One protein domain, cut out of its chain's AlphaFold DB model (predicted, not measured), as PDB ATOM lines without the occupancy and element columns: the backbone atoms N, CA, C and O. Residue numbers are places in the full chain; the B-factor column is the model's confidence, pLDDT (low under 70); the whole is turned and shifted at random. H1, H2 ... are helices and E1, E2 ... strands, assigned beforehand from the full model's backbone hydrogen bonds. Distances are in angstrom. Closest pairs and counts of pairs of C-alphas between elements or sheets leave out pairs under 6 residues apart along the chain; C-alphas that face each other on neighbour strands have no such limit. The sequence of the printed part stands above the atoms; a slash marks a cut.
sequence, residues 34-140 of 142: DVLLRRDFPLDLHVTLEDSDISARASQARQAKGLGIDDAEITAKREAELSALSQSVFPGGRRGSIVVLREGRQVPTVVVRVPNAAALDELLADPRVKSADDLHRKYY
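What this domain is: This is residues 34 to 140 of the 142 residues of an uncharacterized protein of Ramlibacter sp. MAH-25 (UniProt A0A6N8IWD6). A strongly twisted four-stranded sheet makes the body at one end, and a helical hairpin, H2 and H3, reaches away from it and makes most of the length. The end of H3 comes back over the sheet, H4 packs on the same face, and the short H5 packs on the opposite face, while H1 only grazes the sheet. The printed part has 107 residues, with five named helices and four named strands in the order H1 E1 H2 H3 E2 E3 H4 E4 H5, and its class is mixed, helices and strands. The sheet's order is E2 E3 E1 E4, all antiparallel. The whole is elongated, spanning 51 by 29 by 20 A, and only just loose, close to compact, with a radius of gyration of the C-alphas of 15.8 A.

How they stand to each other: The sheet runs E2, residues 98 to 103, E3, residues 109 to 114, E1, residues 43 to 49, and E4, residues 129 to 134; E2 and E4 are its edge strands. E2 and E3 form a hairpin, with N 101 and O 111 within hydrogen-bond range at 2.8 A. Between E3 and E1, N 45 and O 112 are 2.8 A apart; between E1 and E4, N 46 and O 133 are 2.7 A apart. H3, residues 71 to 89, is on the sheet at a height of 11.2 A and over E3, along the strands at 17 degrees on the local plane; its closest C-alphas to E1 are Ser 86 and Leu 49, 7.6 A. H2, residues 52 to 65, is not on the sheet. H2 and H3 touch as a helical hairpin, closest at the C-alphas of Ala 58 and Ile 74, 6.4 A, with a shallow tilt of 15 degrees, opposite ways. H4, residues 117 to 125, is on the sheet at a height of 7.9 A, only just over none of its strands, with 2 C-alphas falling on each of E2, E3 and E4; the C-alphas of Leu 120 and Val 114 of E3 are its closest pair with that strand, 6.2 A. H5, residues 135 to 139, is on the opposite face from H4; its closest C-alphas to E1 are Leu 135 and Leu 45, 5.1 A. H1, residues 34 to 37, only grazes the sheet with residues 34 to 35, and is near H4. E1, H2 H3, E2 and E3, H4, E4 are split strand-helix-strand units, two strands running the same way with another between them, each with a right-handed crossover. Every O i to N i+4 pair is within hydrogen-bond range in H2, H3, H4 and H5; H1 is too short for such a pair.

Where its parts are: E1 is 17.8 A long from first to last C-alpha and begins with C-alpha 43 at (303.765, 255.345, 213.041). E2, E3 and E4 measure 13.6 A, 15.2 A and 14.3 A. H3, the longest helix, is 26.9 A long and begins with C-alpha 71 at (314.678, 270.516, 245.250). H2 measures 20.1 A, H4 12.3 A, H5 6.6 A and H1 5.0 A. H5 ends with C-alpha 139 at (299.587, 268.103, 219.159).

The domain as a whole: The two C-alphas farthest apart are those of Arg 39 and Ile 69, 51.4 A. The printed part has no cut and no long link; the link from H3 to E2 is short, and the others are tight. Mean pLDDT of the printed part is 84.9, and residues 34 to 39, 66 to 70 and 136 to 140 are under 70.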
ATOM      1  N   ASP A  34     291.840 253.478 217.956       65.00
ATOM      2  CA  ASP A  34     292.127 254.034 216.637       65.00
ATOM      3  C   ASP A  34     293.581 253.824 216.202       65.00
ATOM      4  O   ASP A  34     293.813 253.542 215.031       65.00
ATOM      5  N   VAL A  35     294.552 253.870 217.119       69.81
ATOM      6  CA  VAL A  35     295.964 253.600 216.791       69.81
ATOM      7  C   VAL A  35     296.174 252.117 216.472       69.81
ATOM      8  O   VAL A  35     296.938 251.794 215.570       69.81
ATOM      9  N   LEU A  36     295.455 251.214 217.150       69.00
ATOM     10  CA  LEU A  36     295.489 249.774 216.854       69.00
ATOM     11  C   LEU A  36     294.859 249.435 215.491       69.00
ATOM     12  O   LEU A  36     295.214 248.436 214.870       69.00
ATOM     13  N   LEU A  37     293.923 250.262 215.018       68.81
ATOM     14  CA  LEU A  37     293.238 250.075 213.735       68.81
ATOM     15  C   LEU A  37     294.013 250.658 212.545       68.81
ATOM     16  O   LEU A  37     293.690 250.348 211.393       68.81
ATOM     17  N   ARG A  38     295.037 251.478 212.799       68.12
ATOM     18  CA  ARG A  38     295.871 252.072 211.753       68.12
ATOM     19  C   ARG A  38     296.767 251.025 211.103       68.12
ATOM     20  O   ARG A  38     297.470 250.264 211.762       68.12
ATOM     21  N   ARG A  39     296.732 250.987 209.770       66.12
ATOM     22  CA  ARG A  39     297.580 250.115 208.934       66.12
ATOM     23  C   ARG A  39     298.653 250.892 208.167       66.12
ATOM     24  O   ARG A  39     299.382 250.307 207.372       66.12
ATOM     25  N   ASP A  40     298.743 252.194 208.395       79.69
ATOM     26  CA  ASP A  40     299.596 253.145 207.694       79.69
ATOM     27  C   ASP A  40     300.922 253.370 208.428       79.69
ATOM     28  O   ASP A  40     301.201 254.429 208.980       79.69
ATOM     29  N   PHE A  41     301.759 252.334 208.420       83.94
ATOM     30  CA  PHE A  41     303.117 252.406 208.949       83.94
ATOM     31  C   PHE A  41     304.074 253.176 208.020       83.94
ATOM     32  O   PHE A  41     303.896 253.146 206.798       83.94
ATOM     33  N   PRO A  42     305.148 253.791 208.559       89.94
ATOM     34  CA  PRO A  42     305.528 253.839 209.975       89.94
ATOM     35  C   PRO A  42     304.664 254.807 210.799       89.94
ATOM     36  O   PRO A  42     304.232 255.838 210.297       89.94
ATOM     37  N   LEU A  43     304.471 254.490 212.081       89.31
ATOM     38  CA  LEU A  43     303.765 255.345 213.041       89.31
ATOM     39  C   LEU A  43     304.763 256.040 213.969       89.31
ATOM     40  O   LEU A  43     305.658 255.390 214.509       89.31
ATOM     41  N   ASP A  44     304.576 257.338 214.197       91.75
ATOM     42  CA  ASP A  44     305.325 258.091 215.204       91.75
ATOM     43  C   ASP A  44     304.450 258.239 216.460       91.75
ATOM     44  O   ASP A  44     303.417 258.907 216.447       91.75
ATOM     45  N   LEU A  45     304.852 257.584 217.549       90.56
ATOM     46  CA  LEU A  45     304.070 257.487 218.781       90.56
ATOM     47  C   LEU A  45     304.732 258.255 219.920       90.56
ATOM     48  O   LEU A  45     305.943 258.184 220.121       90.56
ATOM     49  N   HIS A  46     303.916 258.941 220.711       90.88
ATOM     50  CA  HIS A  46     304.267 259.470 222.015       90.88
ATOM     51  C   HIS A  46     303.995 258.402 223.085       90.88
ATOM     52  O   HIS A  46     302.852 258.161 223.470       90.88
ATOM     53  N   VAL A  47     305.051 257.785 223.599       91.38
ATOM     54  CA  VAL A  47     304.987 256.707 224.589       91.38
ATOM     55  C   VAL A  47     305.242 257.273 225.977       91.38
ATOM     56  O   VAL A  47     306.265 257.914 226.207       91.38
ATOM     57  N   THR A  48     304.331 257.016 226.907       92.06
ATOM     58  CA  THR A  48     304.511 257.288 228.334       92.06
ATOM     59  C   THR A  48     304.998 256.019 229.022       92.06
ATOM     60  O   THR A  48     304.389 254.956 228.889       92.06
ATOM     61  N   LEU A  49     306.094 256.127 229.765       92.88
ATOM     62  CA  LEU A  49     306.668 255.055 230.563       92.88
ATOM     63  C   LEU A  49     306.077 255.057 231.976       92.88
ATOM     64  O   LEU A  49     305.613 256.081 232.478       92.88
ATOM     65  N   GLU A  50     306.080 253.892 232.607       92.81
ATOM     66  CA  GLU A  50     305.612 253.709 233.975       92.81
ATOM     67  C   GLU A  50     306.670 254.212 234.966       92.81
ATOM     68  O   GLU A  50     307.716 253.590 235.144       92.81
ATOM     69  N   ASP A  51     306.401 255.360 235.589       91.88
ATOM     70  CA  ASP A  51     307.306 256.044 236.516       91.88
ATOM     71  C   ASP A  51     306.742 256.181 237.937       91.88
ATOM     72  O   ASP A  51     307.319 256.917 238.740       91.88
ATOM     73  N   SER A  52     305.628 255.514 238.265       88.31
ATOM     74  CA  SER A  52     304.956 255.654 239.568       88.31
ATOM     75  C   SER A  52     305.909 255.489 240.754       88.31
ATOM     76  O   SER A  52     305.894 256.325 241.658       88.31
ATOM     77  N   ASP A  53     306.807 254.503 240.713       87.50
ATOM     78  CA  ASP A  53     307.813 254.281 241.756       87.50
ATOM     79  C   ASP A  53     308.833 255.426 241.866       87.50
ATOM     80  O   ASP A  53     309.195 255.845 242.968       87.50
ATOM     81  N   ILE A  54     309.294 255.957 240.728       86.75
ATOM     82  CA  ILE A  54     310.252 257.074 240.670       86.75
ATOM     83  C   ILE A  54     309.591 258.334 241.241       86.75
ATOM     84  O   ILE A  54     310.153 259.030 242.092       86.75
ATOM     85  N   SER A  55     308.362 258.604 240.808       85.81
ATOM     86  CA  SER A  55     307.573 259.742 241.264       85.81
ATOM     87  C   SER A  55     307.220 259.643 242.756       85.81
ATOM     88  O   SER A  55     307.317 260.647 243.470       85.81
ATOM     89  N   ALA A  56     306.901 258.448 243.267       88.12
ATOM     90  CA  ALA A  56     306.650 258.215 244.689       88.12
ATOM     91  C   ALA A  56     307.898 258.473 245.547       88.12
ATOM     92  O   ALA A  56     307.818 259.214 246.530       88.12
ATOM     93  N   ARG A  57     309.068 257.948 245.151       85.81
ATOM     94  CA  ARG A  57     310.338 258.197 245.859       85.81
ATOM     95  C   ARG A  57     310.707 259.679 245.879       85.81
ATOM     96  O   ARG A  57     311.099 260.196 246.923       85.81
ATOM     97  N   ALA A  58     310.547 260.379 244.754       85.25
ATOM     98  CA  ALA A  58     310.806 261.817 244.687       85.25
ATOM     99  C   ALA A  58     309.848 262.616 245.589       85.25
ATOM    100  O   ALA A  58     310.270 263.557 246.258       85.25
ATOM    101  N   SER A  59     308.567 262.234 245.646       86.19
ATOM    102  CA  SER A  59     307.581 262.856 246.541       86.19
ATOM    103  C   SER A  59     307.928 262.643 248.017       86.19
ATOM    104  O   SER A  59     307.962 263.605 248.783       86.19
ATOM    105  N   GLN A  60     308.278 261.412 248.403       86.69
ATOM    106  CA  GLN A  60     308.712 261.084 249.764       86.69
ATOM    107  C   GLN A  60     309.972 261.859 250.165       86.69
ATOM    108  O   GLN A  60     310.034 262.400 251.266       86.69
ATOM    109  N   ALA A  61     310.953 261.975 249.264       84.50
ATOM    110  CA  ALA A  61     312.170 262.745 249.516       84.50
ATOM    111  C   ALA A  61     311.876 264.230 249.789       84.50
ATOM    112  O   ALA A  61     312.456 264.805 250.710       84.50
ATOM    113  N   ARG A  62     310.939 264.838 249.045       83.12
ATOM    114  CA  ARG A  62     310.499 266.224 249.291       83.12
ATOM    115  C   ARG A  62     309.797 266.373 250.637       83.12
ATOM    116  O   ARG A  62     310.085 267.305 251.377       83.12
ATOM    117  N   GLN A  63     308.905 265.441 250.976       84.25
ATOM    118  CA  GLN A  63     308.206 265.458 252.265       84.25
ATOM    119  C   GLN A  63     309.179 265.326 253.444       84.25
ATOM    120  O   GLN A  63     309.010 266.008 254.450       84.25
ATOM    121  N   ALA A  64     310.218 264.496 253.307       82.94
ATOM    122  CA  ALA A  64     311.224 264.290 254.343       82.94
ATOM    123  C   ALA A  64     312.181 265.486 254.521       82.94
ATOM    124  O   ALA A  64     312.621 265.738 255.640       82.94
ATOM    125  N   LYS A  65     312.509 266.217 253.443       73.50
ATOM    126  CA  LYS A  65     313.430 267.372 253.486       73.50
ATOM    127  C   LYS A  65     312.746 268.714 253.820       73.50
ATOM    128  O   LYS A  65     313.438 269.666 254.170       73.50
ATOM    129  N   GLY A  66     311.412 268.791 253.783       65.50
ATOM    130  CA  GLY A  66     310.658 270.023 254.051       65.50
ATOM    131  C   GLY A  66     310.698 271.037 252.896       65.50
ATOM    132  O   GLY A  66     311.293 270.799 251.847       65.50
ATOM    133  N   LEU A  67     310.026 272.181 253.070       58.34
ATOM    134  CA  LEU A  67     309.979 273.260 252.075       58.34
ATOM    135  C   LEU A  67     311.284 274.074 252.122       58.34
ATOM    136  O   LEU A  67     311.421 274.950 252.973       58.34
ATOM    137  N   GLY A  68     312.219 273.837 251.201       59.88
ATOM    138  CA  GLY A  68     313.111 274.921 250.772       59.88
ATOM    139  C   GLY A  68     314.607 274.659 250.670       59.88
ATOM    140  O   GLY A  68     315.320 275.582 250.290       59.88
ATOM    141  N   ILE A  69     315.125 273.464 250.950       53.78
ATOM    142  CA  ILE A  69     316.562 273.223 250.775       53.78
ATOM    143  C   ILE A  69     316.722 271.881 250.073       53.78
ATOM    144  O   ILE A  69     316.598 270.837 250.703       53.78
ATOM    145  N   ASP A  70     316.976 271.952 248.762       65.81
ATOM    146  CA  ASP A  70     317.446 270.860 247.897       65.81
ATOM    147  C   ASP A  70     316.445 270.179 246.931       65.81
ATOM    148  O   ASP A  70     316.541 268.994 246.600       65.81
ATOM    149  N   ASP A  71     315.507 270.958 246.384       77.38
ATOM    150  CA  ASP A  71     314.678 270.516 245.250       77.38
ATOM    151  C   ASP A  71     315.501 270.232 243.981       77.38
ATOM    152  O   ASP A  71     315.088 269.426 243.142       77.38
ATOM    153  N   ALA A  72     316.666 270.871 243.834       84.81
ATOM    154  CA  ALA A  72     317.535 270.697 242.677       84.81
ATOM    155  C   ALA A  72     318.178 269.302 242.645       84.81
ATOM    156  O   ALA A  72     318.118 268.652 241.604       84.81
ATOM    157  N   GLU A  73     318.719 268.798 243.762       85.12
ATOM    158  CA  GLU A  73     319.278 267.439 243.818       85.12
ATOM    159  C   GLU A  73     318.183 266.381 243.653       85.12
ATOM    160  O   GLU A  73     318.365 265.419 242.908       85.12
ATOM    161  N   ILE A  74     317.009 266.576 244.272       82.88
ATOM    162  CA  ILE A  74     315.863 265.671 244.085       82.88
ATOM    163  C   ILE A  74     315.450 265.633 242.611       82.88
ATOM    164  O   ILE A  74     315.172 264.562 242.066       82.88
ATOM    165  N   THR A  75     315.420 266.792 241.953       86.25
ATOM    166  CA  THR A  75     315.084 266.889 240.530       86.25
ATOM    167  C   THR A  75     316.150 266.222 239.668       86.25
ATOM    168  O   THR A  75     315.801 265.377 238.851       86.25
ATOM    169  N   ALA A  76     317.435 266.500 239.897       87.81
ATOM    170  CA  ALA A  76     318.535 265.879 239.162       87.81
ATOM    171  C   ALA A  76     318.550 264.350 239.328       87.81
ATOM    172  O   ALA A  76     318.721 263.613 238.357       87.81
ATOM    173  N   LYS A  77     318.296 263.853 240.544       88.69
ATOM    174  CA  LYS A  77     318.174 262.418 240.815       88.69
ATOM    175  C   LYS A  77     316.982 261.806 240.082       88.69
ATOM    176  O   LYS A  77     317.125 260.751 239.470       88.69
ATOM    177  N   ARG A  78     315.827 262.479 240.088       88.62
ATOM    178  CA  ARG A  78     314.648 262.048 239.324       88.62
ATOM    179  C   ARG A  78     314.943 262.000 237.825       88.62
ATOM    180  O   ARG A  78     314.599 261.013 237.189       88.62
ATOM    181  N   GLU A  79     315.579 263.026 237.262       90.00
ATOM    182  CA  GLU A  79     315.958 263.063 235.842       90.00
ATOM    183  C   GLU A  79     316.912 261.911 235.482       90.00
ATOM    184  O   GLU A  79     316.727 261.254 234.457       90.00
ATOM    185  N   ALA A  80     317.881 261.600 236.349       90.25
ATOM    186  CA  ALA A  80     318.772 260.455 236.166       90.25
ATOM    187  C   ALA A  80     318.019 259.113 236.208       90.25
ATOM    188  O   ALA A  80     318.251 258.254 235.357       90.25
ATOM    189  N   GLU A  81     317.090 258.936 237.154       91.31
ATOM    190  CA  GLU A  81     316.251 257.732 237.245       91.31
ATOM    191  C   GLU A  81     315.331 257.577 236.021       91.31
ATOM    192  O   GLU A  81     315.182 256.472 235.502       91.31
ATOM    193  N   LEU A  82     314.756 258.674 235.517       90.69
ATOM    194  CA  LEU A  82     313.933 258.669 234.302       90.69
ATOM    195  C   LEU A  82     314.751 258.328 233.051       90.69
ATOM    196  O   LEU A  82     314.303 257.536 232.220       90.69
ATOM    197  N   SER A  83     315.961 258.876 232.934       89.56
ATOM    198  CA  SER A  83     316.894 258.536 231.855       89.56
ATOM    199  C   SER A  83     317.279 257.054 231.900       89.56
ATOM    200  O   SER A  83     317.208 256.357 230.889       89.56
ATOM    201  N   ALA A  84     317.586 256.525 233.088       91.31
ATOM    202  CA  ALA A  84     317.869 255.104 233.268       91.31
ATOM    203  C   ALA A  84     316.660 254.220 232.907       91.31
ATOM    204  O   ALA A  84     316.826 253.186 232.254       91.31
ATOM    205  N   LEU A  85     315.440 254.635 233.274       91.81
ATOM    206  CA  LEU A  85     314.210 253.944 232.887       91.81
ATOM    207  C   LEU A  85     314.075 253.883 231.363       91.81
ATOM    208  O   LEU A  85     313.902 252.798 230.811       91.81
ATOM    209  N   SER A  86     314.215 255.015 230.679       91.06
ATOM    210  CA  SER A  86     314.153 255.085 229.218       91.06
ATOM    211  C   SER A  86     315.225 254.219 228.550       91.06
ATOM    212  O   SER A  86     314.896 253.383 227.708       91.06
ATOM    213  N   GLN A  87     316.482 254.299 229.000       90.81
ATOM    214  CA  GLN A  87     317.577 253.458 228.500       90.81
ATOM    215  C   GLN A  87     317.339 251.963 228.736       90.81
ATOM    216  O   GLN A  87     317.756 251.138 227.928       90.81
ATOM    217  N   SER A  88     316.651 251.597 229.820       91.56
ATOM    218  CA  SER A  88     316.300 250.201 230.085       91.56
ATOM    219  C   SER A  88     315.234 249.664 229.121       91.56
ATOM    220  O   SER A  88     315.188 248.456 228.869       91.56
ATOM    221  N   VAL A  89     314.352 250.529 228.608       90.94
ATOM    222  CA  VAL A  89     313.300 250.171 227.640       90.94
ATOM    223  C   VAL A  89     313.839 250.239 226.207       90.94
ATOM    224  O   VAL A  89     313.518 249.375 225.393       90.94
ATOM    225  N   PHE A  90     314.686 251.229 225.918       93.19
ATOM    226  CA  PHE A  90     315.279 251.505 224.610       93.19
ATOM    227  C   PHE A  90     316.808 251.633 224.715       93.19
ATOM    228  O   PHE A  90     317.351 252.742 224.624       93.19
ATOM    229  N   PRO A  91     317.538 250.521 224.906       91.50
ATOM    230  CA  PRO A  91     318.993 250.557 225.015       91.50
ATOM    231  C   PRO A  91     319.624 251.151 223.749       91.50
ATOM    232  O   PRO A  91     319.346 250.732 222.627       91.50
ATOM    233  N   GLY A  92     320.467 252.174 223.918       90.50
ATOM    234  CA  GLY A  92     321.076 252.892 222.790       90.50
ATOM    235  C   GLY A  92     320.071 253.653 221.911       90.50
ATOM    236  O   GLY A  92     320.351 253.898 220.738       90.50
ATOM    237  N   GLY A  93     318.891 253.993 222.446       91.06
ATOM    238  CA  GLY A  93     317.836 254.705 221.717       91.06
ATOM    239  C   GLY A  93     317.063 253.825 220.734       91.06
ATOM    240  O   GLY A  93     316.418 254.337 219.816       91.06
ATOM    241  N   ARG A  94     317.143 252.497 220.881       91.88
ATOM    242  CA  ARG A  94     316.459 251.535 220.013       91.88
ATOM    243  C   ARG A  94     315.961 250.332 220.793       91.88
ATOM    244  O   ARG A  94     316.498 249.978 221.837       91.88
ATOM    245  N   ARG A  95     314.952 249.674 220.238       91.06
ATOM    246  CA  ARG A  95     314.491 248.362 220.685       91.06
ATOM    247  C   ARG A  95     313.973 247.587 219.488       91.06
ATOM    248  O   ARG A  95     313.008 248.014 218.861       91.06
ATOM    249  N   GLY A  96     314.629 246.479 219.154       91.44
ATOM    250  CA  GLY A  96     314.325 245.751 217.926       91.44
ATOM    251  C   GLY A  96     314.386 246.694 216.720       91.44
ATOM    252  O   GLY A  96     315.431 247.274 216.426       91.44
ATOM    253  N   SER A  97     313.244 246.880 216.056       91.75
ATOM    254  CA  SER A  97     313.095 247.796 214.915       91.75
ATOM    255  C   SER A  97     312.534 249.184 215.275       91.75
ATOM    256  O   SER A  97     312.464 250.061 214.413       91.75
ATOM    257  N   ILE A  98     312.171 249.407 216.540       94.44
ATOM    258  CA  ILE A  98     311.665 250.678 217.062       94.44
ATOM    259  C   ILE A  98     312.841 251.621 217.318       94.44
ATOM    260  O   ILE A  98     313.843 251.239 217.931       94.44
ATOM    261  N   VAL A  99     312.702 252.875 216.889       95.31
ATOM    262  CA  VAL A  99     313.733 253.908 217.058       95.31
ATOM    263  C   VAL A  99     313.188 255.064 217.882       95.31
ATOM    264  O   VAL A  99     312.128 255.597 217.566       95.31
ATOM    265  N   VAL A 100     313.923 255.487 218.908       94.44
ATOM    266  CA  VAL A 100     313.608 256.701 219.669       94.44
ATOM    267  C   VAL A 100     313.985 257.921 218.827       94.44
ATOM    268  O   VAL A 100     315.136 258.088 218.429       94.44
ATOM    269  N   LEU A 101     313.004 258.776 218.544       92.31
ATOM    270  CA  LEU A 101     313.179 260.043 217.832       92.31
ATOM    271  C   LEU A 101     313.473 261.198 218.792       92.31
ATOM    272  O   LEU A 101     314.210 262.124 218.456       92.31
ATOM    273  N   ARG A 102     312.856 261.173 219.979       90.44
ATOM    274  CA  ARG A 102     313.010 262.209 221.004       90.44
ATOM    275  C   ARG A 102     312.779 261.625 222.389       90.44
ATOM    276  O   ARG A 102     311.850 260.853 222.587       90.44
ATOM    277  N   GLU A 103     313.568 262.072 223.353       88.25
ATOM    278  CA  GLU A 103     313.433 261.697 224.757       88.25
ATOM    279  C   GLU A 103     313.008 262.903 225.602       88.25
ATOM    280  O   GLU A 103     313.553 264.003 225.467       88.25
ATOM    281  N   GLY A 104     312.007 262.708 226.456       82.50
ATOM    282  CA  GLY A 104     311.615 263.668 227.477       82.50
ATOM    283  C   GLY A 104     312.569 263.580 228.661       82.50
ATOM    284  O   GLY A 104     312.695 262.533 229.282       82.50
ATOM    285  N   ARG A 105     313.245 264.683 228.992       74.81
ATOM    286  CA  ARG A 105     314.203 264.706 230.114       74.81
ATOM    287  C   ARG A 105     313.532 264.817 231.482       74.81
ATOM    288  O   ARG A 105     314.033 264.288 232.462       74.81
ATOM    289  N   GLN A 106     312.401 265.515 231.536       78.69
ATOM    290  CA  GLN A 106     311.718 265.886 232.787       78.69
ATOM    291  C   GLN A 106     310.397 265.148 233.003       78.69
ATOM    292  O   GLN A 106     309.753 265.273 234.047       78.69
ATOM    293  N   VAL A 107     309.983 264.394 231.993       84.94
ATOM    294  CA  VAL A 107     308.740 263.638 231.946       84.94
ATOM    295  C   VAL A 107     309.062 262.240 231.430       84.94
ATOM    296  O   VAL A 107     309.943 262.114 230.578       84.94
ATOM    297  N   PRO A 108     308.376 261.195 231.917       87.88
ATOM    298  CA  PRO A 108     308.624 259.803 231.547       87.88
ATOM    299  C   PRO A 108     308.062 259.507 230.151       87.88
ATOM    300  O   PRO A 108     307.208 258.644 229.984       87.88
ATOM    301  N   THR A 109     308.452 260.277 229.140       90.94
ATOM    302  CA  THR A 109     307.852 260.209 227.808       90.94
ATOM    303  C   THR A 109     308.917 260.150 226.736       90.94
ATOM    304  O   THR A 109     309.870 260.927 226.767       90.94
ATOM    305  N   VAL A 110     308.718 259.297 225.742       91.88
ATOM    306  CA  VAL A 110     309.595 259.170 224.579       91.88
ATOM    307  C   VAL A 110     308.767 259.181 223.305       91.88
ATOM    308  O   VAL A 110     307.682 258.612 223.245       91.88
ATOM    309  N   VAL A 111     309.275 259.841 222.272       92.38
ATOM    310  CA  VAL A 111     308.711 259.767 220.926       92.38
ATOM    311  C   VAL A 111     309.465 258.689 220.175       92.38
ATOM    312  O   VAL A 111     310.689 258.764 220.061       92.38
ATOM    313  N   VAL A 112     308.744 257.706 219.653       93.75
ATOM    314  CA  VAL A 112     309.321 256.564 218.944       93.75
ATOM    315  C   VAL A 112     308.720 256.424 217.557       93.75
ATOM    316  O   VAL A 112     307.560 256.758 217.341       93.75
ATOM    317  N   ARG A 113     309.507 255.882 216.631       94.06
ATOM    318  CA  ARG A 113     309.048 255.438 215.318       94.06
ATOM    319  C   ARG A 113     308.858 253.933 215.324       94.06
ATOM    320  O   ARG A 113     309.812 253.189 215.561       94.06
ATOM    321  N   VAL A 114     307.643 253.501 215.015       93.06
ATOM    322  CA  VAL A 114     307.234 252.100 214.948       93.06
ATOM    323  C   VAL A 114     307.032 251.714 213.480       93.06
ATOM    324  O   VAL A 114     306.140 252.252 212.823       93.06
ATOM    325  N   PRO A 115     307.854 250.811 212.922       92.38
ATOM    326  CA  PRO A 115     307.854 250.548 211.484       92.38
ATOM    327  C   PRO A 115     306.762 249.584 211.004       92.38
ATOM    328  O   PRO A 115     306.530 249.510 209.802       92.38
ATOM    329  N   ASN A 116     306.140 248.804 211.891       90.69
ATOM    330  CA  ASN A 116     305.110 247.820 211.543       90.69
ATOM    331  C   ASN A 116     304.311 247.372 212.782       90.69
ATOM    332  O   ASN A 116     304.663 247.699 213.915       90.69
ATOM    333  N   ALA A 117     303.252 246.588 212.554       88.56
ATOM    334  CA  ALA A 117     302.370 246.098 213.614       88.56
ATOM    335  C   ALA A 117     303.086 245.184 214.618       88.56
ATOM    336  O   ALA A 117     302.865 245.311 215.813       88.56
ATOM    337  N   ALA A 118     304.013 244.334 214.165       90.00
ATOM    338  CA  ALA A 118     304.761 243.455 215.065       90.00
ATOM    339  C   ALA A 118     305.628 244.248 216.061       90.00
ATOM    340  O   ALA A 118     305.710 243.903 217.236       90.00
ATOM    341  N   ALA A 119     306.239 245.344 215.605       91.62
ATOM    342  CA  ALA A 119     306.979 246.260 216.462       91.62
ATOM    343  C   ALA A 119     306.054 247.021 217.427       91.62
ATOM    344  O   ALA A 119     306.448 247.304 218.556       91.62
ATOM    345  N   LEU A 120     304.822 247.336 217.009       90.12
ATOM    346  CA  LEU A 120     303.816 247.902 217.906       90.12
ATOM    347  C   LEU A 120     303.455 246.900 219.009       90.12
ATOM    348  O   LEU A 120     303.520 247.248 220.181       90.12
ATOM    349  N   ASP A 121     303.161 245.651 218.660       88.88
ATOM    350  CA  ASP A 121     302.831 244.611 219.639       88.88
ATOM    351  C   ASP A 121     303.979 244.383 220.637       88.88
ATOM    352  O   ASP A 121     303.749 244.297 221.846       88.88
ATOM    353  N   GLU A 122     305.230 244.369 220.159       90.56
ATOM    354  CA  GLU A 122     306.421 244.259 221.014       90.56
ATOM    355  C   GLU A 122     306.529 245.423 222.012       90.56
ATOM    356  O   GLU A 122     306.855 245.218 223.186       90.56
ATOM    357  N   LEU A 123     306.245 246.647 221.557       90.69
ATOM    358  CA  LEU A 123     306.245 247.837 222.400       90.69
ATOM    359  C   LEU A 123     305.200 247.726 223.515       90.69
ATOM    360  O   LEU A 123     305.499 247.998 224.677       90.69
ATOM    361  N   LEU A 124     303.978 247.317 223.172       89.56
ATOM    362  CA  LEU A 124     302.849 247.271 224.107       89.56
ATOM    363  C   LEU A 124     302.944 246.123 225.109       89.56
ATOM    364  O   LEU A 124     302.449 246.240 226.239       89.56
ATOM    365  N   ALA A 125     303.632 245.048 224.727       89.00
ATOM    366  CA  ALA A 125     303.948 243.939 225.611       89.00
ATOM    367  C   ALA A 125     304.888 244.337 226.764       89.00
ATOM    368  O   ALA A 125     304.909 243.649 227.785       89.00
ATOM    369  N   ASP A 126     305.645 245.440 226.662       89.19
ATOM    370  CA  ASP A 126     306.526 245.858 227.755       89.19
ATOM    371  C   ASP A 126     305.726 246.417 228.945       89.19
ATOM    372  O   ASP A 126     304.983 247.392 228.789       89.19
ATOM    373  N   PRO A 127     305.875 245.854 230.159       88.62
ATOM    374  CA  PRO A 127     305.158 246.329 231.342       88.62
ATOM    375  C   PRO A 127     305.530 247.760 231.753       88.62
ATOM    376  O   PRO A 127     304.733 248.419 232.409       88.62
ATOM    377  N   ARG A 128     306.700 248.261 231.343       90.50
ATOM    378  CA  ARG A 128     307.168 249.629 231.607       90.50
ATOM    379  C   ARG A 128     306.568 250.649 230.645       90.50
ATOM    380  O   ARG A 128     306.776 251.840 230.839       90.50
ATOM    381  N   VAL A 129     305.839 250.218 229.615       90.62
ATOM    382  CA  VAL A 129     305.025 251.112 228.785       90.62
ATOM    383  C   VAL A 129     303.661 251.265 229.443       90.62
ATOM    384  O   VAL A 129     302.908 250.296 229.556       90.62
ATOM    385  N   LYS A 130     303.352 252.493 229.864       89.75
ATOM    386  CA  LYS A 130     302.082 252.870 230.486       89.75
ATOM    387  C   LYS A 130     301.034 253.229 229.441       89.75
ATOM    388  O   LYS A 130     299.908 252.747 229.512       89.75
ATOM    389  N   SER A 131     301.408 254.063 228.472       88.88
ATOM    390  CA  SER A 131     300.543 254.389 227.338       88.88
ATOM    391  C   SER A 131     301.334 254.691 226.071       88.88
ATOM    392  O   SER A 131     302.504 255.061 226.143       88.88
ATOM    393  N   ALA A 132     300.698 254.559 224.909       89.31
ATOM    394  CA  ALA A 132     301.220 255.054 223.641       89.31
ATOM    395  C   ALA A 132     300.110 255.768 222.864       89.31
ATOM    396  O   ALA A 132     299.070 255.183 222.578       89.31
ATOM    397  N   ASP A 133     300.357 257.029 222.520       88.06
ATOM    398  CA  ASP A 133     299.428 257.893 221.794       88.06
ATOM    399  C   ASP A 133     300.030 258.285 220.445       88.06
ATOM    400  O   ASP A 133     301.242 258.460 220.329       88.06
ATOM    401  N   ASP A 134     299.201 258.488 219.426       84.38
ATOM    402  CA  ASP A 134     299.674 259.053 218.161       84.38
ATOM    403  C   ASP A 134     300.144 260.504 218.356       84.38
ATOM    404  O   ASP A 134     299.408 261.367 218.854       84.38
ATOM    405  N   LEU A 135     301.385 260.778 217.939       77.06
ATOM    406  CA  LEU A 135     301.997 262.095 218.048       77.06
ATOM    407  C   LEU A 135     301.195 263.157 217.284       77.06
ATOM    408  O   LEU A 135     301.036 264.276 217.775       77.06
ATOM    409  N   HIS A 136     300.680 262.819 216.098       68.25
ATOM    410  CA  HIS A 136     300.045 263.797 215.215       68.25
ATOM    411  C   HIS A 136     298.738 264.327 215.816       68.25
ATOM    412  O   HIS A 136     298.466 265.523 215.772       68.25
ATOM    413  N   ARG A 137     297.962 263.452 216.458       62.69
ATOM    414  CA  ARG A 137     296.666 263.798 217.052       62.69
ATOM    415  C   ARG A 137     296.795 264.539 218.382       62.69
ATOM    416  O   ARG A 137     295.982 265.410 218.676       62.69
ATOM    417  N   LYS A 138     297.822 264.219 219.177       60.41
ATOM    418  CA  LYS A 138     298.045 264.845 220.490       60.41
ATOM    419  C   LYS A 138     298.393 266.331 220.386       60.41
ATOM    420  O   LYS A 138     298.003 267.102 221.258       60.41
ATOM    421  N   TYR A 139     299.122 266.723 219.340       61.28
ATOM    422  CA  TYR A 139     299.587 268.103 219.159       61.28
ATOM    423  C   TYR A 139     298.861 268.865 218.040       61.28
ATOM    424  O   TYR A 139     298.901 270.093 218.046       61.28
ATOM    425  N   TYR A 140     298.162 268.170 217.136       55.25
ATOM    426  CA  TYR A 140     297.338 268.773 216.084       55.25
ATOM    427  C   TYR A 140     295.961 268.091 216.001       55.25
ATOM    428  O   TYR A 140     295.708 267.316 215.072       55.25
TER     429      TYR A 140